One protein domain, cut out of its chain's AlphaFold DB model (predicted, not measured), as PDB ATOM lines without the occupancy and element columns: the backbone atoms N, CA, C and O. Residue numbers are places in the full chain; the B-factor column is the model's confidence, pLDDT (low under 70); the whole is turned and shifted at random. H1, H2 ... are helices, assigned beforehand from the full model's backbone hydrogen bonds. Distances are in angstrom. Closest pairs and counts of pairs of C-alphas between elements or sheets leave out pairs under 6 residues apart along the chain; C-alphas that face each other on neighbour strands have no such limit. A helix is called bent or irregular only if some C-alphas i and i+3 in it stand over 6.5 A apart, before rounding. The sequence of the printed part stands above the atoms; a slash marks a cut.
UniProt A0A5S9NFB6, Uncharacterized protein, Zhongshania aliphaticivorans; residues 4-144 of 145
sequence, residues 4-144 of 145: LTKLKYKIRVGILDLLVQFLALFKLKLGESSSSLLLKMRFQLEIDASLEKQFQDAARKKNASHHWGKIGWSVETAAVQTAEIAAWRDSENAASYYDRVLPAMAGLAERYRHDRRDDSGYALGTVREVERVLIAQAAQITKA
ATOM      1  N   LEU A   4      81.403 -40.554 648.552       61.62
ATOM      2  CA  LEU A   4      80.016 -40.314 648.916       61.62
ATOM      3  C   LEU A   4      79.678 -40.581 650.387       61.62
ATOM      4  O   LEU A   4      78.957 -39.773 650.965       61.62
ATOM      5  N   THR A   5      80.152 -41.656 651.025       57.62
ATOM      6  CA  THR A   5      79.714 -41.984 652.402       57.62
ATOM      7  C   THR A   5      80.235 -40.960 653.409       57.62
ATOM      8  O   THR A   5      79.493 -40.474 654.262       57.62
ATOM      9  N   LYS A   6      81.497 -40.547 653.251       63.41
ATOM     10  CA  LYS A   6      82.120 -39.517 654.091       63.41
ATOM     11  C   LYS A   6      81.509 -38.135 653.853       63.41
ATOM     12  O   LYS A   6      81.341 -37.366 654.798       63.41
ATOM     13  N   LEU A   7      81.154 -37.825 652.605       72.12
ATOM     14  CA  LEU A   7      80.482 -36.576 652.256       72.12
ATOM     15  C   LEU A   7      79.056 -36.524 652.828       72.12
ATOM     16  O   LEU A   7      78.696 -35.533 653.460       72.12
ATOM     17  N   LYS A   8      78.277 -37.604 652.683       70.38
ATOM     18  CA  LYS A   8      76.929 -37.731 653.265       70.38
ATOM     19  C   LYS A   8      76.954 -37.545 654.779       70.38
ATOM     20  O   LYS A   8      76.108 -36.832 655.309       70.38
ATOM     21  N   TYR A   9      77.942 -38.130 655.454       70.25
ATOM     22  CA  TYR A   9      78.139 -37.951 656.888       70.25
ATOM     23  C   TYR A   9      78.388 -36.482 657.258       70.25
ATOM     24  O   TYR A   9      77.638 -35.918 658.048       70.25
ATOM     25  N   LYS A  10      79.371 -35.820 656.629       73.00
ATOM     26  CA  LYS A  10      79.677 -34.408 656.918       73.00
ATOM     27  C   LYS A  10      78.485 -33.477 656.684       73.00
ATOM     28  O   LYS A  10      78.244 -32.585 657.491       73.00
ATOM     29  N   ILE A  11      77.739 -33.696 655.599       73.88
ATOM     30  CA  ILE A  11      76.523 -32.930 655.299       73.88
ATOM     31  C   ILE A  11      75.471 -33.160 656.390       73.88
ATOM     32  O   ILE A  11      74.890 -32.197 656.885       73.88
ATOM     33  N   ARG A  12      75.256 -34.416 656.803       73.75
ATOM     34  CA  ARG A  12      74.290 -34.767 657.851       73.75
ATOM     35  C   ARG A  12      74.603 -34.070 659.175       73.75
ATOM     36  O   ARG A  12      73.700 -33.469 659.747       73.75
ATOM     37  N   VAL A  13      75.860 -34.105 659.623       72.06
ATOM     38  CA  VAL A  13      76.285 -33.455 660.877       72.06
ATOM     39  C   VAL A  13      76.022 -31.950 660.830       72.06
ATOM     40  O   VAL A  13      75.407 -31.408 661.745       72.06
ATOM     41  N   GLY A  14      76.417 -31.280 659.741       71.81
ATOM     42  CA  GLY A  14      76.210 -29.837 659.592       71.81
ATOM     43  C   GLY A  14      74.733 -29.432 659.583       71.81
ATOM     44  O   GLY A  14      74.365 -28.428 660.188       71.81
ATOM     45  N   ILE A  15      73.869 -30.227 658.942       75.44
ATOM     46  CA  ILE A  15      72.418 -29.984 658.933       75.44
ATOM     47  C   ILE A  15      71.817 -30.187 660.329       75.44
ATOM     48  O   ILE A  15      70.995 -29.380 660.759       75.44
ATOM     49  N   LEU A  16      72.215 -31.247 661.041       71.69
ATOM     50  CA  LEU A  16      71.701 -31.532 662.382       71.69
ATOM     51  C   LEU A  16      72.076 -30.435 663.380       71.69
ATOM     52  O   LEU A  16      71.211 -29.993 664.131       71.69
ATOM     53  N   ASP A  17      73.320 -29.959 663.356       73.19
ATOM     54  CA  ASP A  17      73.773 -28.895 664.259       73.19
ATOM     55  C   ASP A  17      73.000 -27.584 664.020       73.19
ATOM     56  O   ASP A  17      72.449 -26.991 664.951       73.19
ATOM     57  N   LEU A  18      72.830 -27.193 662.750       75.75
ATOM     58  CA  LEU A  18      72.053 -26.006 662.376       75.75
ATOM     59  C   LEU A  18      70.584 -26.109 662.819       75.75
ATOM     60  O   LEU A  18      70.016 -25.152 663.348       75.75
ATOM     61  N   LEU A  19      69.961 -27.272 662.622       73.25
ATOM     62  CA  LEU A  19      68.572 -27.509 663.008       73.25
ATOM     63  C   LEU A  19      68.386 -27.521 664.533       73.25
ATOM     64  O   LEU A  19      67.365 -27.027 665.009       73.25
ATOM     65  N   VAL A  20      69.354 -28.024 665.313       70.31
ATOM     66  CA  VAL A  20      69.289 -27.969 666.785       70.31
ATOM     67  C   VAL A  20      69.365 -26.526 667.263       70.31
ATOM     68  O   VAL A  20      68.558 -26.128 668.101       70.31
ATOM     69  N   GLN A  21      70.279 -25.727 666.709       73.56
ATOM     70  CA  GLN A  21      70.386 -24.302 667.031       73.56
ATOM     71  C   GLN A  21      69.092 -23.557 666.679       73.56
ATOM     72  O   GLN A  21      68.574 -22.789 667.491       73.56
ATOM     73  N   PHE A  22      68.514 -23.845 665.511       73.25
ATOM     74  CA  PHE A  22      67.244 -23.266 665.082       73.25
ATOM     75  C   PHE A  22      66.089 -23.659 666.016       73.25
ATOM     76  O   PHE A  22      65.387 -22.795 666.534       73.25
ATOM     77  N   LEU A  23      65.909 -24.946 666.312       70.00
ATOM     78  CA  LEU A  23      64.840 -25.414 667.200       70.00
ATOM     79  C   LEU A  23      65.020 -24.936 668.648       70.00
ATOM     80  O   LEU A  23      64.029 -24.657 669.320       70.00
ATOM     81  N   ALA A  24      66.260 -24.790 669.124       67.56
ATOM     82  CA  ALA A  24      66.556 -24.203 670.429       67.56
ATOM     83  C   ALA A  24      66.130 -22.727 670.503       67.56
ATOM     84  O   ALA A  24      65.526 -22.322 671.496       67.56
ATOM     85  N   LEU A  25      66.381 -21.951 669.442       66.69
ATOM     86  CA  LEU A  25      65.937 -20.558 669.316       66.69
ATOM     87  C   LEU A  25      64.406 -20.443 669.181       66.69
ATOM     88  O   LEU A  25      63.813 -19.493 669.687       66.69
ATOM     89  N   PHE A  26      63.753 -21.426 668.557       64.44
ATOM     90  CA  PHE A  26      62.303 -21.456 668.317       64.44
ATOM     91  C   PHE A  26      61.487 -22.236 669.364       64.44
ATOM     92  O   PHE A  26      60.285 -22.443 669.168       64.44
ATOM     93  N   LYS A  27      62.081 -22.593 670.517       54.16
ATOM     94  CA  LYS A  27      61.422 -23.274 671.661       54.16
ATOM     95  C   LYS A  27      60.122 -22.624 672.164       54.16
ATOM     96  O   LYS A  27      59.414 -23.216 672.969       54.16
ATOM     97  N   LEU A  28      59.782 -21.430 671.689       49.19
ATOM     98  CA  LEU A  28      58.617 -20.651 672.094       49.19
ATOM     99  C   LEU A  28      57.268 -21.082 671.484       49.19
ATOM    100  O   LEU A  28      56.265 -20.474 671.849       49.19
ATOM    101  N   LYS A  29      57.179 -22.079 670.580       50.59
ATOM    102  CA  LYS A  29      55.882 -22.338 669.902       50.59
ATOM    103  C   LYS A  29      55.462 -23.771 669.562       50.59
ATOM    104  O   LYS A  29      54.358 -23.939 669.054       50.59
ATOM    105  N   LEU A  30      56.271 -24.799 669.810       48.31
ATOM    106  CA  LEU A  30      55.964 -26.163 669.353       48.31
ATOM    107  C   LEU A  30      55.934 -27.123 670.549       48.31
ATOM    108  O   LEU A  30      56.950 -27.277 671.216       48.31
ATOM    109  N   GLY A  31      54.773 -27.731 670.825       55.34
ATOM    110  CA  GLY A  31      54.515 -28.633 671.965       55.34
ATOM    111  C   GLY A  31      55.329 -29.941 671.971       55.34
ATOM    112  O   GLY A  31      56.385 -30.018 671.354       55.34
ATOM    113  N   GLU A  32      54.839 -30.987 672.647       54.59
ATOM    114  CA  GLU A  32      55.557 -32.253 672.946       54.59
ATOM    115  C   GLU A  32      56.318 -32.896 671.768       54.59
ATOM    116  O   GLU A  32      57.401 -33.453 671.957       54.59
ATOM    117  N   SER A  33      55.819 -32.757 670.536       56.78
ATOM    118  CA  SER A  33      56.474 -33.273 669.324       56.78
ATOM    119  C   SER A  33      57.879 -32.682 669.093       56.78
ATOM    120  O   SER A  33      58.796 -33.399 668.682       56.78
ATOM    121  N   SER A  34      58.102 -31.410 669.452       61.34
ATOM    122  CA  SER A  34      59.418 -30.762 669.338       61.34
ATOM    123  C   SER A  34      60.448 -31.340 670.314       61.34
ATOM    124  O   SER A  34      61.632 -31.413 669.983       61.34
ATOM    125  N   SER A  35      60.001 -31.814 671.483       67.75
ATOM    126  CA  SER A  35      60.858 -32.407 672.514       67.75
ATOM    127  C   SER A  35      61.465 -33.730 672.042       67.75
ATOM    128  O   SER A  35      62.675 -33.930 672.140       67.75
ATOM    129  N   SER A  36      60.648 -34.599 671.430       73.12
ATOM    130  CA  SER A  36      61.106 -35.896 670.906       73.12
ATOM    131  C   SER A  36      62.114 -35.753 669.758       73.12
ATOM    132  O   SER A  36      63.119 -36.464 669.706       73.12
ATOM    133  N   LEU A  37      61.887 -34.785 668.865       76.19
ATOM    134  CA  LEU A  37      62.762 -34.520 667.727       76.19
ATOM    135  C   LEU A  37      64.083 -33.894 668.184       76.19
ATOM    136  O   LEU A  37      65.146 -34.334 667.751       76.19
ATOM    137  N   LEU A  38      64.038 -32.938 669.116       77.94
ATOM    138  CA  LEU A  38      65.237 -32.368 669.736       77.94
ATOM    139  C   LEU A  38      66.076 -33.428 670.457       77.94
ATOM    140  O   LEU A  38      67.301 -33.409 670.352       77.94
ATOM    141  N   LEU A  39      65.429 -34.363 671.155       80.25
ATOM    142  CA  LEU A  39      66.106 -35.468 671.829       80.25
ATOM    143  C   LEU A  39      66.817 -36.383 670.823       80.25
ATOM    144  O   LEU A  39      68.012 -36.642 670.963       80.25
ATOM    145  N   LYS A  40      66.111 -36.797 669.764       83.81
ATOM    146  CA  LYS A  40      66.670 -37.589 668.658       83.81
ATOM    147  C   LYS A  40      67.879 -36.905 668.021       83.81
ATOM    148  O   LYS A  40      68.915 -37.533 667.814       83.81
ATOM    149  N   MET A  41      67.767 -35.611 667.733       83.06
ATOM    150  CA  MET A  41      68.860 -34.838 667.146       83.06
ATOM    151  C   MET A  41      70.060 -34.726 668.082       83.06
ATOM    152  O   MET A  41      71.190 -34.920 667.644       83.06
ATOM    153  N   ARG A  42      69.824 -34.460 669.370       84.88
ATOM    154  CA  ARG A  42      70.887 -34.397 670.376       84.88
ATOM    155  C   ARG A  42      71.638 -35.722 670.477       84.88
ATOM    156  O   ARG A  42      72.864 -35.721 670.456       84.88
ATOM    157  N   PHE A  43      70.922 -36.841 670.555       88.94
ATOM    158  CA  PHE A  43      71.560 -38.153 670.631       88.94
ATOM    159  C   PHE A  43      72.369 -38.472 669.378       88.94
ATOM    160  O   PHE A  43      73.507 -38.928 669.494       88.94
ATOM    161  N   GLN A  44      71.845 -38.152 668.192       89.75
ATOM    162  CA  GLN A  44      72.599 -38.323 666.953       89.75
ATOM    163  C   GLN A  44      73.860 -37.440 666.924       89.75
ATOM    164  O   GLN A  44      74.914 -37.932 666.535       89.75
ATOM    165  N   LEU A  45      73.798 -36.191 667.399       87.81
ATOM    166  CA  LEU A  45      74.969 -35.306 667.483       87.81
ATOM    167  C   LEU A  45      76.061 -35.849 668.414       87.81
ATOM    168  O   LEU A  45      77.242 -35.730 668.104       87.81
ATOM    169  N   GLU A  46      75.696 -36.454 669.543       90.31
ATOM    170  CA  GLU A  46      76.664 -37.066 670.463       90.31
ATOM    171  C   GLU A  46      77.363 -38.287 669.833       90.31
ATOM    172  O   GLU A  46      78.577 -38.460 669.983       90.31
ATOM    173  N   ILE A  47      76.621 -39.102 669.078       93.00
ATOM    174  CA  ILE A  47      77.179 -40.223 668.308       93.00
ATOM    175  C   ILE A  47      78.100 -39.722 667.201       93.00
ATOM    176  O   ILE A  47      79.226 -40.206 667.068       93.00
ATOM    177  N   ASP A  48      77.658 -38.718 666.451       89.88
ATOM    178  CA  ASP A  48      78.436 -38.108 665.380       89.88
ATOM    179  C   ASP A  48      79.719 -37.459 665.942       89.88
ATOM    180  O   ASP A  48      80.813 -37.634 665.408       89.88
ATOM    181  N   ALA A  49      79.661 -36.800 667.099       89.75
ATOM    182  CA  ALA A  49      80.858 -36.270 667.752       89.75
ATOM    183  C   ALA A  49      81.865 -37.379 668.119       89.75
ATOM    184  O   ALA A  49      83.077 -37.189 667.980       89.75
ATOM    185  N   SER A  50      81.383 -38.543 668.569       93.75
ATOM    186  CA  SER A  50      82.242 -39.704 668.833       93.75
ATOM    187  C   SER A  50      82.865 -40.245 667.542       93.75
ATOM    188  O   SER A  50      84.079 -40.432 667.473       93.75
ATOM    189  N   LEU A  51      82.068 -40.407 666.484       93.44
ATOM    190  CA  LEU A  51      82.523 -40.872 665.172       93.44
ATOM    191  C   LEU A  51      83.543 -39.930 664.526       93.44
ATOM    192  O   LEU A  51      84.546 -40.389 663.983       93.44
ATOM    193  N   GLU A  52      83.334 -38.618 664.617       92.50
ATOM    194  CA  GLU A  52      84.261 -37.620 664.085       92.50
ATOM    195  C   GLU A  52      85.641 -37.738 664.747       92.50
ATOM    196  O   GLU A  52      86.655 -37.728 664.047       92.50
ATOM    197  N   LYS A  53      85.705 -37.967 666.069       93.75
ATOM    198  CA  LYS A  53      86.981 -38.243 666.757       93.75
ATOM    199  C   LYS A  53      87.683 -39.474 666.179       93.75
ATOM    200  O   LYS A  53      88.895 -39.441 665.973       93.75
ATOM    201  N   GLN A  54      86.939 -40.539 665.875       95.56
ATOM    202  CA  GLN A  54      87.494 -41.762 665.280       95.56
ATOM    203  C   GLN A  54      87.989 -41.521 663.846       95.56
ATOM    204  O   GLN A  54      89.063 -41.991 663.472       95.56
ATOM    205  N   PHE A  55      87.266 -40.732 663.046       94.25
ATOM    206  CA  PHE A  55      87.706 -40.355 661.700       94.25
ATOM    207  C   PHE A  55      88.952 -39.464 661.707       94.25
ATOM    208  O   PHE A  55      89.827 -39.628 660.850       94.25
ATOM    209  N   GLN A  56      89.060 -38.543 662.664       93.50
ATOM    210  CA  GLN A  56      90.250 -37.712 662.848       93.50
ATOM    211  C   GLN A  56      91.454 -38.548 663.288       93.50
ATOM    212  O   GLN A  56      92.545 -38.399 662.733       93.50
ATOM    213  N   ASP A  57      91.256 -39.479 664.224       93.62
ATOM    214  CA  ASP A  57      92.295 -40.415 664.648       93.62
ATOM    215  C   ASP A  57      92.764 -41.315 663.494       93.62
ATOM    216  O   ASP A  57      93.969 -41.449 663.258       93.62
ATOM    217  N   ALA A  58      91.830 -41.852 662.705       94.56
ATOM    218  CA  ALA A  58      92.139 -42.605 661.497       94.56
ATOM    219  C   ALA A  58      92.980 -41.787 660.507       94.56
ATOM    220  O   ALA A  58      94.001 -42.271 660.016       94.56
ATOM    221  N   ALA A  59      92.582 -40.540 660.231       94.25
ATOM    222  CA  ALA A  59      93.310 -39.652 659.328       94.25
ATOM    223  C   ALA A  59      94.731 -39.370 659.835       94.25
ATOM    224  O   ALA A  59      95.695 -39.509 659.081       94.25
ATOM    225  N   ARG A  60      94.880 -39.063 661.129       96.06
ATOM    226  CA  ARG A  60      96.184 -38.875 661.776       96.06
ATOM    227  C   ARG A  60      97.074 -40.110 661.614       96.06
ATOM    228  O   ARG A  60      98.226 -39.982 661.206       96.06
ATOM    229  N   LYS A  61      96.545 -41.304 661.895       95.06
ATOM    230  CA  LYS A  61      97.291 -42.570 661.803       95.06
ATOM    231  C   LYS A  61      97.678 -42.925 660.369       95.06
ATOM    232  O   LYS A  61      98.775 -43.422 660.149       95.06
ATOM    233  N   LYS A  62      96.827 -42.623 659.384       94.44
ATOM    234  CA  LYS A  62      97.161 -42.781 657.956       94.44
ATOM    235  C   LYS A  62      98.277 -41.839 657.513       94.44
ATOM    236  O   LYS A  62      99.199 -42.274 656.826       94.44
ATOM    237  N   ASN A  63      98.219 -40.576 657.932       94.56
ATOM    238  CA  ASN A  63      99.253 -39.588 657.615       94.56
ATOM    239  C   ASN A  63     100.611 -39.973 658.230       94.56
ATOM    240  O   ASN A  63     101.653 -39.726 657.631       94.56
ATOM    241  N   ALA A  64     100.600 -40.650 659.380       94.19
ATOM    242  CA  ALA A  64     101.777 -41.234 660.021       94.19
ATOM    243  C   ALA A  64     101.878 -42.762 659.802       94.19
ATOM    244  O   ALA A  64     102.269 -43.505 660.704       94.19
ATOM    245  N   SER A  65     101.535 -43.247 658.602       91.38
ATOM    246  CA  SER A  65     101.508 -44.687 658.282       91.38
ATOM    247  C   SER A  65     102.857 -45.395 658.438       91.38
ATOM    248  O   SER A  65     102.878 -46.596 658.684       91.38
ATOM    249  N   HIS A  66     103.979 -44.674 658.374       91.75
ATOM    250  CA  HIS A  66     105.306 -45.225 658.678       91.75
ATOM    251  C   HIS A  66     105.418 -45.744 660.125       91.75
ATOM    252  O   HIS A  66     106.140 -46.702 660.372       91.75
ATOM    253  N   HIS A  67     104.698 -45.131 661.071       92.81
ATOM    254  CA  HIS A  67     104.668 -45.541 662.475       92.81
ATOM    255  C   HIS A  67     103.486 -46.473 662.771       92.81
ATOM    256  O   HIS A  67     103.627 -47.455 663.491       92.81
ATOM    257  N   TRP A  68     102.318 -46.186 662.190       92.38
ATOM    258  CA  TRP A  68     101.069 -46.886 662.509       92.38
ATOM    259  C   TRP A  68     100.712 -48.032 661.554       92.38
ATOM    260  O   TRP A  68      99.712 -48.722 661.763       92.38
ATOM    261  N   GLY A  69     101.471 -48.233 660.475       91.88
ATOM    262  CA  GLY A  69     101.158 -49.224 659.450       91.88
ATOM    263  C   GLY A  69      99.723 -49.072 658.942       91.88
ATOM    264  O   GLY A  69      99.269 -47.969 658.651       91.88
ATOM    265  N   LYS A  70      98.975 -50.181 658.880       92.25
ATOM    266  CA  LYS A  70      97.596 -50.219 658.357       92.25
ATOM    267  C   LYS A  70      96.511 -49.790 659.358       92.25
ATOM    268  O   LYS A  70      95.346 -49.706 658.972       92.25
ATOM    269  N   ILE A  71      96.862 -49.467 660.606       94.44
ATOM    270  CA  ILE A  71      95.893 -49.218 661.690       94.44
ATOM    271  C   ILE A  71      94.908 -48.100 661.332       94.44
ATOM    272  O   ILE A  71      93.709 -48.239 661.559       94.44
ATOM    273  N   GLY A  72      95.380 -47.010 660.720       93.69
ATOM    274  CA  GLY A  72      94.503 -45.899 660.340       93.69
ATOM    275  C   GLY A  72      93.395 -46.296 659.352       93.69
ATOM    276  O   GLY A  72      92.315 -45.713 659.375       93.69
ATOM    277  N   TRP A  73      93.614 -47.310 658.510       94.31
ATOM    278  CA  TRP A  73      92.572 -47.853 657.631       94.31
ATOM    279  C   TRP A  73      91.597 -48.766 658.380       94.31
ATOM    280  O   TRP A  73      90.398 -48.710 658.103       94.31
ATOM    281  N   SER A  74      92.077 -49.562 659.341       94.62
ATOM    282  CA  SER A  74      91.219 -50.400 660.190       94.62
ATOM    283  C   SER A  74      90.275 -49.552 661.051       94.62
ATOM    284  O   SER A  74      89.071 -49.798 661.044       94.62
ATOM    285  N   VAL A  75      90.795 -48.497 661.695       95.50
ATOM    286  CA  VAL A  75      90.003 -47.518 662.471       95.50
ATOM    287  C   VAL A  75      88.943 -46.856 661.594       95.50
ATOM    288  O   VAL A  75      87.775 -46.807 661.965       95.50
ATOM    289  N   GLU A  76      89.314 -46.380 660.400       95.06
ATOM    290  CA  GLU A  76      88.342 -45.755 659.499       95.06
ATOM    291  C   GLU A  76      87.244 -46.733 659.073       95.06
ATOM    292  O   GLU A  76      86.075 -46.366 659.036       95.06
ATOM    293  N   THR A  77      87.610 -47.980 658.767       95.06
ATOM    294  CA  THR A  77      86.647 -49.007 658.348       95.06
ATOM    295  C   THR A  77      85.651 -49.300 659.467       95.06
ATOM    296  O   THR A  77      84.445 -49.308 659.220       95.06
ATOM    297  N   ALA A  78      86.137 -49.457 660.701       96.00
ATOM    298  CA  ALA A  78      85.286 -49.637 661.871       96.00
ATOM    299  C   ALA A  78      84.371 -48.434 662.109       96.00
ATOM    300  O   ALA A  78      83.180 -48.615 662.360       96.00
ATOM    301  N   ALA A  79      84.896 -47.212 661.981       95.38
ATOM    302  CA  ALA A  79      84.112 -45.989 662.129       95.38
ATOM    303  C   ALA A  79      83.005 -45.885 661.067       95.38
ATOM    304  O   ALA A  79      81.875 -45.539 661.404       95.38
ATOM    305  N   VAL A  80      83.278 -46.245 659.806       95.12
ATOM    306  CA  VAL A  80      82.253 -46.278 658.744       95.12
ATOM    307  C   VAL A  80      81.156 -47.292 659.062       95.12
ATOM    308  O   VAL A  80      79.982 -46.932 659.060       95.12
ATOM    309  N   GLN A  81      81.521 -48.536 659.381       95.75
ATOM    310  CA  GLN A  81      80.539 -49.579 659.703       95.75
ATOM    311  C   GLN A  81      79.706 -49.213 660.936       95.75
ATOM    312  O   GLN A  81      78.501 -49.453 660.980       95.75
ATOM    313  N   THR A  82      80.339 -48.576 661.919       96.19
ATOM    314  CA  THR A  82      79.661 -48.048 663.101       96.19
ATOM    315  C   THR A  82      78.676 -46.939 662.733       96.19
ATOM    316  O   THR A  82      77.537 -46.968 663.190       96.19
ATOM    317  N   ALA A  83      79.071 -45.989 661.881       94.25
ATOM    318  CA  ALA A  83      78.203 -44.900 661.435       94.25
ATOM    319  C   ALA A  83      76.965 -45.411 660.682       94.25
ATOM    320  O   ALA A  83      75.865 -44.889 660.865       94.25
ATOM    321  N   GLU A  84      77.126 -46.451 659.862       93.44
ATOM    322  CA  GLU A  84      76.018 -47.092 659.148       93.44
ATOM    323  C   GLU A  84      75.026 -47.758 660.109       93.44
ATOM    324  O   GLU A  84      73.814 -47.605 659.948       93.44
ATOM    325  N   ILE A  85      75.523 -48.459 661.132       95.44
ATOM    326  CA  ILE A  85      74.679 -49.100 662.147       95.44
ATOM    327  C   ILE A  85      73.956 -48.047 662.994       95.44
ATOM    328  O   ILE A  85      72.734 -48.121 663.155       95.44
ATOM    329  N   ALA A  86      74.701 -47.068 663.512       94.44
ATOM    330  CA  ALA A  86      74.227 -46.079 664.476       94.44
ATOM    331  C   ALA A  86      73.387 -44.953 663.852       94.44
ATOM    332  O   ALA A  86      72.851 -44.113 664.574       94.44
ATOM    333  N   ALA A  87      73.234 -44.923 662.528       91.31
ATOM    334  CA  ALA A  87      72.361 -43.972 661.862       91.31
ATOM    335  C   ALA A  87      70.904 -44.139 662.322       91.31
ATOM    336  O   ALA A  87      70.281 -45.180 662.088       91.31
ATOM    337  N   TRP A  88      70.348 -43.081 662.915       90.06
ATOM    338  CA  TRP A  88      68.924 -43.024 663.235       90.06
ATOM    339  C   TRP A  88      68.103 -42.789 661.956       90.06
ATOM    340  O   TRP A  88      68.378 -41.854 661.202       90.06
ATOM    341  N   ARG A  89      67.124 -43.655 661.699       88.94
ATOM    342  CA  ARG A  89      66.162 -43.675 660.589       88.94
ATOM    343  C   ARG A  89      64.948 -42.803 660.906       88.94
ATOM    344  O   ARG A  89      64.568 -42.640 662.062       88.94
ATOM    345  N   ASP A  90      64.293 -42.248 659.897       81.38
ATOM    346  CA  ASP A  90      63.179 -41.316 660.134       81.38
ATOM    347  C   ASP A  90      61.956 -41.993 660.762       81.38
ATOM    348  O   ASP A  90      61.302 -41.401 661.615       81.38
ATOM    349  N   SER A  91      61.710 -43.257 660.412       84.06
ATOM    350  CA  SER A  91      60.537 -44.025 660.839       84.06
ATOM    351  C   SER A  91      60.647 -44.674 662.222       84.06
ATOM    352  O   SER A  91      59.689 -45.309 662.651       84.06
ATOM    353  N   GLU A  92      61.798 -44.606 662.896       85.56
ATOM    354  CA  GLU A  92      62.003 -45.319 664.164       85.56
ATOM    355  C   GLU A  92      61.924 -44.380 665.378       85.56
ATOM    356  O   GLU A  92      62.501 -43.284 665.391       85.56
ATOM    357  N   ASN A  93      61.215 -44.840 666.412       87.94
ATOM    358  CA  ASN A  93      61.216 -44.229 667.739       87.94
ATOM    359  C   ASN A  93      62.471 -44.648 668.532       87.94
ATOM    360  O   ASN A  93      63.257 -45.476 668.071       87.94
ATOM    361  N   ALA A  94      62.664 -44.069 669.720       87.88
ATOM    362  CA  ALA A  94      63.846 -44.327 670.544       87.88
ATOM    363  C   ALA A  94      64.009 -45.806 670.924       87.88
ATOM    364  O   ALA A  94      65.083 -46.361 670.712       87.88
ATOM    365  N   ALA A  95      62.953 -46.463 671.413       89.12
ATOM    366  CA  ALA A  95      63.012 -47.880 671.774       89.12
ATOM    367  C   ALA A  95      63.443 -48.749 670.578       89.12
ATOM    368  O   ALA A  95      64.441 -49.461 670.647       89.12
ATOM    369  N   SER A  96      62.778 -48.575 669.430       91.56
ATOM    370  CA  SER A  96      63.085 -49.313 668.196       91.56
ATOM    371  C   SER A  96      64.502 -49.035 667.674       91.56
ATOM    372  O   SER A  96      65.129 -49.917 667.088       91.56
ATOM    373  N   TYR A  97      65.018 -47.815 667.876       93.69
ATOM    374  CA  TYR A  97      66.393 -47.455 667.534       93.69
ATOM    375  C   TYR A  97      67.399 -48.256 668.365       93.69
ATOM    376  O   TYR A  97      68.262 -48.924 667.792       93.69
ATOM    377  N   TYR A  98      67.286 -48.242 669.697       94.00
ATOM    378  CA  TYR A  98      68.250 -48.933 670.561       94.00
ATOM    379  C   TYR A  98      68.130 -50.460 670.477       94.00
ATOM    380  O   TYR A  98      69.166 -51.128 670.456       94.00
ATOM    381  N   ASP A  99      66.919 -51.000 670.302       93.81
ATOM    382  CA  ASP A  99      66.690 -52.434 670.062       93.81
ATOM    383  C   ASP A  99      67.390 -52.930 668.791       93.81
ATOM    384  O   ASP A  99      67.862 -54.064 668.721       93.81
ATOM    385  N   ARG A 100      67.499 -52.072 667.772       95.69
ATOM    386  CA  ARG A 100      68.211 -52.383 666.529       95.69
ATOM    387  C   ARG A 100      69.715 -52.166 666.659       95.69
ATOM    388  O   ARG A 100      70.506 -52.983 666.188       95.69
ATOM    389  N   VAL A 101      70.115 -51.024 667.209       96.75
ATOM    390  CA  VAL A 101      71.501 -50.551 667.157       96.75
ATOM    391  C   VAL A 101      72.388 -51.281 668.154       96.75
ATOM    392  O   VAL A 101      73.487 -51.682 667.773       96.75
ATOM    393  N   LEU A 102      71.941 -51.502 669.393       96.38
ATOM    394  CA  LEU A 102      72.790 -52.113 670.422       96.38
ATOM    395  C   LEU A 102      73.206 -53.551 670.062       96.38
ATOM    396  O   LEU A 102      74.408 -53.829 670.086       96.38
ATOM    397  N   PRO A 103      72.301 -54.455 669.627       97.38
ATOM    398  CA  PRO A 103      72.710 -55.796 669.211       97.38
ATOM    399  C   PRO A 103      73.599 -55.782 667.964       97.38
ATOM    400  O   PRO A 103      74.558 -56.549 667.872       97.38
ATOM    401  N   ALA A 104      73.323 -54.890 667.005       97.69
ATOM    402  CA  ALA A 104      74.133 -54.761 665.797       97.69
ATOM    403  C   ALA A 104      75.560 -54.270 666.106       97.69
ATOM    404  O   ALA A 104      76.522 -54.786 665.531       97.69
ATOM    405  N   MET A 105      75.702 -53.324 667.039       97.62
ATOM    406  CA  MET A 105      76.990 -52.837 667.534       97.62
ATOM    407  C   MET A 105      77.760 -53.916 668.291       97.62
ATOM    408  O   MET A 105      78.936 -54.135 667.996       97.62
ATOM    409  N   ALA A 106      77.096 -54.651 669.185       96.38
ATOM    410  CA  ALA A 106      77.706 -55.771 669.895       96.38
ATOM    411  C   ALA A 106      78.199 -56.851 668.917       96.38
ATOM    412  O   ALA A 106      79.328 -57.330 669.032       96.38
ATOM    413  N   GLY A 107      77.393 -57.178 667.900       97.62
ATOM    414  CA  GLY A 107      77.775 -58.109 666.840       97.62
ATOM    415  C   GLY A 107      78.947 -57.607 665.991       97.62
ATOM    416  O   GLY A 107      79.808 -58.397 665.606       97.62
ATOM    417  N   LEU A 108      79.024 -56.302 665.706       97.19
ATOM    418  CA  LEU A 108      80.180 -55.710 665.025       97.19
ATOM    419  C   LEU A 108      81.445 -55.794 665.885       97.19
ATOM    420  O   LEU A 108      82.503 -56.172 665.379       97.19
ATOM    421  N   ALA A 109      81.336 -55.490 667.176       96.81
ATOM    422  CA  ALA A 109      82.453 -55.588 668.102       96.81
ATOM    423  C   ALA A 109      82.954 -57.034 668.226       96.81
ATOM    424  O   ALA A 109      84.159 -57.268 668.245       96.81
ATOM    425  N   GLU A 110      82.054 -58.017 668.252       96.31
ATOM    426  CA  GLU A 110      82.446 -59.427 668.301       96.31
ATOM    427  C   GLU A 110      83.174 -59.874 667.029       96.31
ATOM    428  O   GLU A 110      84.184 -60.574 667.105       96.31
ATOM    429  N   ARG A 111      82.746 -59.397 665.853       95.81
ATOM    430  CA  ARG A 111      83.482 -59.651 664.605       95.81
ATOM    431  C   ARG A 111      84.913 -59.123 664.671       95.81
ATOM    432  O   ARG A 111      85.824 -59.849 664.291       95.81
ATOM    433  N   TYR A 112      85.119 -57.903 665.169       95.31
ATOM    434  CA  TYR A 112      86.464 -57.333 665.297       95.31
ATOM    435  C   TYR A 112      87.311 -58.014 666.371       95.31
ATOM    436  O   TYR A 112      88.508 -58.180 666.168       95.31
ATOM    437  N   ARG A 113      86.707 -58.487 667.467       93.19
ATOM    438  CA  ARG A 113      87.404 -59.292 668.485       93.19
ATOM    439  C   ARG A 113      88.043 -60.555 667.898       93.19
ATOM    440  O   ARG A 113      89.079 -60.993 668.390       93.19
ATOM    441  N   HIS A 114      87.438 -61.129 666.861       92.06
ATOM    442  CA  HIS A 114      87.943 -62.318 666.176       92.06
ATOM    443  C   HIS A 114      88.663 -62.018 664.853       92.06
ATOM    444  O   HIS A 114      89.100 -62.951 664.171       92.06
ATOM    445  N   ASP A 115      88.809 -60.748 664.465       89.88
ATOM    446  CA  ASP A 115      89.461 -60.381 663.211       89.88
ATOM    447  C   ASP A 115      90.985 -60.354 663.379       89.88
ATOM    448  O   ASP A 115      91.553 -59.438 663.969       89.88
ATOM    449  N   ARG A 116      91.666 -61.327 662.766       85.44
ATOM    450  CA  ARG A 116      93.141 -61.420 662.725       85.44
ATOM    451  C   ARG A 116      93.810 -60.276 661.949       85.44
ATOM    452  O   ARG A 116      95.023 -60.237 661.810       85.44
ATOM    453  N   ARG A 117      93.033 -59.378 661.337       83.06
ATOM    454  CA  ARG A 117      93.536 -58.153 660.693       83.06
ATOM    455  C   ARG A 117      93.517 -56.957 661.644       83.06
ATOM    456  O   ARG A 117      94.074 -55.916 661.297       83.06
ATOM    457  N   ASP A 118      92.899 -57.097 662.816       87.38
ATOM    458  CA  ASP A 118      92.896 -56.119 663.905       87.38
ATOM    459  C   ASP A 118      93.677 -56.646 665.117       87.38
ATOM    460  O   ASP A 118      93.247 -56.515 666.256       87.38
ATOM    461  N   ASP A 119      94.862 -57.223 664.891       80.62
ATOM    462  CA  ASP A 119      95.704 -57.783 665.965       80.62
ATOM    463  C   ASP A 119      96.048 -56.766 667.071       80.62
ATOM    464  O   ASP A 119      96.327 -57.129 668.209       80.62
ATOM    465  N   SER A 120      96.026 -55.474 666.737       86.00
ATOM    466  CA  SER A 120      96.263 -54.377 667.683       86.00
ATOM    467  C   SER A 120      94.994 -53.881 668.393       86.00
ATOM    468  O   SER A 120      95.092 -53.048 669.291       86.00
ATOM    469  N   GLY A 121      93.812 -54.379 668.014       93.12
ATOM    470  CA  GLY A 121      92.527 -54.090 668.653       93.12
ATOM    471  C   GLY A 121      92.006 -52.663 668.459       93.12
ATOM    472  O   GLY A 121      91.091 -52.243 669.172       93.12
ATOM    473  N   TYR A 122      92.579 -51.881 667.540       95.12
ATOM    474  CA  TYR A 122      92.175 -50.489 667.338       95.12
ATOM    475  C   TYR A 122      90.808 -50.378 666.668       95.12
ATOM    476  O   TYR A 122      90.041 -49.486 667.026       95.12
ATOM    477  N   ALA A 123      90.484 -51.267 665.725       95.12
ATOM    478  CA  ALA A 123      89.169 -51.276 665.094       95.12
ATOM    479  C   ALA A 123      88.088 -51.686 666.106       95.12
ATOM    480  O   ALA A 123      87.061 -51.014 666.216       95.12
ATOM    481  N   LEU A 124      88.359 -52.705 666.929       97.19
ATOM    482  CA  LEU A 124      87.514 -53.062 668.070       97.19
ATOM    483  C   LEU A 124      87.332 -51.881 669.036       97.19
ATOM    484  O   LEU A 124      86.208 -51.587 669.443       97.19
ATOM    485  N   GLY A 125      88.421 -51.194 669.387       96.56
ATOM    486  CA  GLY A 125      88.395 -50.024 670.264       96.56
ATOM    487  C   GLY A 125      87.485 -48.914 669.737       96.56
ATOM    488  O   GLY A 125      86.685 -48.366 670.495       96.56
ATOM    489  N   THR A 126      87.536 -48.645 668.431       97.00
ATOM    490  CA  THR A 126      86.644 -47.692 667.755       97.00
ATOM    491  C   THR A 126      85.171 -48.065 667.909       97.00
ATOM    492  O   THR A 126      84.364 -47.210 668.271       97.00
ATOM    493  N   VAL A 127      84.813 -49.334 667.690       97.44
ATOM    494  CA  VAL A 127      83.421 -49.798 667.835       97.44
ATOM    495  C   VAL A 127      82.953 -49.674 669.287       97.44
ATOM    496  O   VAL A 127      81.867 -49.154 669.541       97.44
ATOM    497  N   ARG A 128      83.785 -50.097 670.250       97.00
ATOM    498  CA  ARG A 128      83.464 -50.033 671.687       97.00
ATOM    499  C   ARG A 128      83.318 -48.602 672.199       97.00
ATOM    500  O   ARG A 128      82.512 -48.362 673.091       97.00
ATOM    501  N   GLU A 129      84.065 -47.646 671.653       96.25
ATOM    502  CA  GLU A 129      83.917 -46.238 672.031       96.25
ATOM    503  C   GLU A 129      82.520 -45.707 671.697       96.25
ATOM    504  O   GLU A 129      81.861 -45.120 672.552       96.25
ATOM    505  N   VAL A 130      82.035 -45.957 670.482       95.44
ATOM    506  CA  VAL A 130      80.707 -45.487 670.065       95.44
ATOM    507  C   VAL A 130      79.596 -46.287 670.746       95.44
ATOM    508  O   VAL A 130      78.602 -45.708 671.181       95.44
ATOM    509  N   GLU A 131      79.776 -47.598 670.916       96.56
ATOM    510  CA  GLU A 131      78.842 -48.445 671.666       96.56
ATOM    511  C   GLU A 131      78.643 -47.942 673.105       96.56
ATOM    512  O   GLU A 131      77.513 -47.896 673.587       96.56
ATOM    513  N   ARG A 132      79.706 -47.483 673.784       95.81
ATOM    514  CA  ARG A 132      79.591 -46.886 675.126       95.81
ATOM    515  C   ARG A 132      78.705 -45.644 675.143       95.81
ATOM    516  O   ARG A 132      77.915 -45.488 676.073       95.81
ATOM    517  N   VAL A 133      78.807 -44.784 674.127       95.19
ATOM    518  CA  VAL A 133      77.932 -43.607 674.000       95.19
ATOM    519  C   VAL A 133      76.479 -44.048 673.814       95.19
ATOM    520  O   VAL A 133      75.605 -43.563 674.524       95.19
ATOM    521  N   LEU A 134      76.227 -45.031 672.943       94.56
ATOM    522  CA  LEU A 134      74.884 -45.575 672.710       94.56
ATOM    523  C   LEU A 134      74.264 -46.169 673.981       94.56
ATOM    524  O   LEU A 134      73.111 -45.882 674.289       94.56
ATOM    525  N   ILE A 135      75.027 -46.957 674.744       94.88
ATOM    526  CA  ILE A 135      74.569 -47.543 676.015       94.88
ATOM    527  C   ILE A 135      74.244 -46.441 677.032       94.88
ATOM    528  O   ILE A 135      73.211 -46.497 677.701       94.88
ATOM    529  N   ALA A 136      75.099 -45.420 677.141       92.88
ATOM    530  CA  ALA A 136      74.878 -44.303 678.055       92.88
ATOM    531  C   ALA A 136      73.625 -43.489 677.695       92.88
ATOM    532  O   ALA A 136      72.935 -43.006 678.592       92.88
ATOM    533  N   GLN A 137      73.317 -43.340 676.405       92.06
ATOM    534  CA  GLN A 137      72.088 -42.689 675.953       92.06
ATOM    535  C   GLN A 137      70.853 -43.555 676.204       92.06
ATOM    536  O   GLN A 137      69.876 -43.057 676.758       92.06
ATOM    537  N   ALA A 138      70.906 -44.852 675.882       89.50
ATOM    538  CA  ALA A 138      69.804 -45.779 676.139       89.50
ATOM    539  C   ALA A 138      69.393 -45.755 677.622       89.50
ATOM    540  O   ALA A 138      68.215 -45.624 677.948       89.50
ATOM    541  N   ALA A 139      70.379 -45.752 678.526       88.25
ATOM    542  CA  ALA A 139      70.147 -45.663 679.965       88.25
ATOM    543  C   ALA A 139      69.540 -44.321 680.428       88.25
ATOM    544  O   ALA A 139      68.933 -44.276 681.498       88.25
ATOM    545  N   GLN A 140      69.713 -43.227 679.678       85.19
ATOM    546  CA  GLN A 140      69.056 -41.946 679.976       85.19
ATOM    547  C   GLN A 140      67.571 -41.979 679.615       85.19
ATOM    548  O   GLN A 140      66.770 -41.379 680.323       85.19
ATOM    549  N   ILE A 141      67.206 -42.698 678.554       79.44
ATOM    550  CA  ILE A 141      65.818 -42.808 678.088       79.44
ATOM    551  C   ILE A 141      65.010 -43.676 679.045       79.44
ATOM    552  O   ILE A 141      63.970 -43.244 679.516       79.44
ATOM    553  N   THR A 142      65.546 -44.831 679.449       72.50
ATOM    554  CA  THR A 142      64.877 -45.731 680.405       72.50
ATOM    555  C   THR A 142      64.651 -45.107 681.791       72.50
ATOM    556  O   THR A 142      63.877 -45.636 682.573       72.50
ATOM    557  N   LYS A 143      65.347 -44.013 682.132       63.19
ATOM    558  CA  LYS A 143      65.146 -43.273 683.392       63.19
ATOM    559  C   LYS A 143      64.157 -42.111 683.274       63.19
ATOM    560  O   LYS A 143      63.821 -41.521 684.298       63.19
ATOM    561  N   ALA A 144      63.818 -41.710 682.052       55.81
ATOM    562  CA  ALA A 144      62.912 -40.600 681.774       55.81
ATOM    563  C   ALA A 144      61.454 -41.060 681.583       55.81
ATOM    564  O   ALA A 144      60.562 -40.216 681.664       55.81
TER     565      ALA A 144
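What this domain is: This is residues 4 to 144 of the 145 residues of an uncharacterized protein of Zhongshania aliphaticivorans (UniProt A0A5S9NFB6). An elongated up-and-down bundle of four helices, H2, H4, H5 and H6, makes the body, with a further helix, H1, folded back over one part of the long H2 on the outside of the bundle. The turn between H1 and H2 sticks out at one end with residues 28 to 33, and the four-residue H3 sits at the other end, where the chain turns from H2 into H4. The printed part has 141 residues with six named helices, in order H1 to H6, and no named strand; its class is all helix. It is compact, with a radius of gyration of the C-alphas of 16.6 A, and spans 55 by 28 by 23 A.

Where its parts are: H1 covers residues 4 to 25, 31.7 A from first to last C-alpha, beginning at C-alpha 4 at (80.016, -40.314, 648.916). H2, residues 32 to 63, is the longest helix at 46.9 A; its C-alpha 63 is at (99.253, -39.588, 657.615). H3 is residues 65 to 68. H4 is residues 71 to 86, 22.1 A. H5, residues 94 to 113, is 28.0 A long and neither bent nor irregular, but only just: C-alphas 100 and 103 are 6.3 A apart. H6, residues 122 to 141, is 29.5 A long and ends at C-alpha 141 at (65.818, -42.808, 678.088).

How they stand to each other: H2 is the hub and touches four helices. Its residues 34 to 48 touch H1, residues 13 to 23, as a hairpin at a steep tilt of 40 degrees; the closest C-alphas, of Leu 16 and Met 41, are 6.5 A apart. Residues 47 to 62 of H2 touch H4 at a shallow tilt of 13 degrees, opposite ways, with the C-alphas of Ala 58 and Gly 72 closest at 4.2 A. H2 also touches H6, closest at the C-alphas of Ser 50 and Val 130, 6.1 A. H2 and H3 only just touch, with 3 pairs of C-alphas within 8 A, and only at the corner. H4 and H6 touch and run the same way at 27 degrees, Val 75 and Ala 123 having the closest C-alphas at 4.7 A. H5 and H6 form a hairpin at 22 degrees, closest at the C-alphas of Tyr 112 and Leu 124, 5.2 A. H1 is apart from H5 and H6. In H1, H2, H4 and H6 every O i to N i+4 pair is within hydrogen-bond range; in H5 15 of 16 are, and H3 is too short for such a pair.

The domain as a whole: The C-alphas of Lys 29 and His 66 are the two farthest apart, 55.6 A. The printed part has no cut and no long link. Confidence is under 70 at residues 4 to 6, 24 to 35 and 143 to 144.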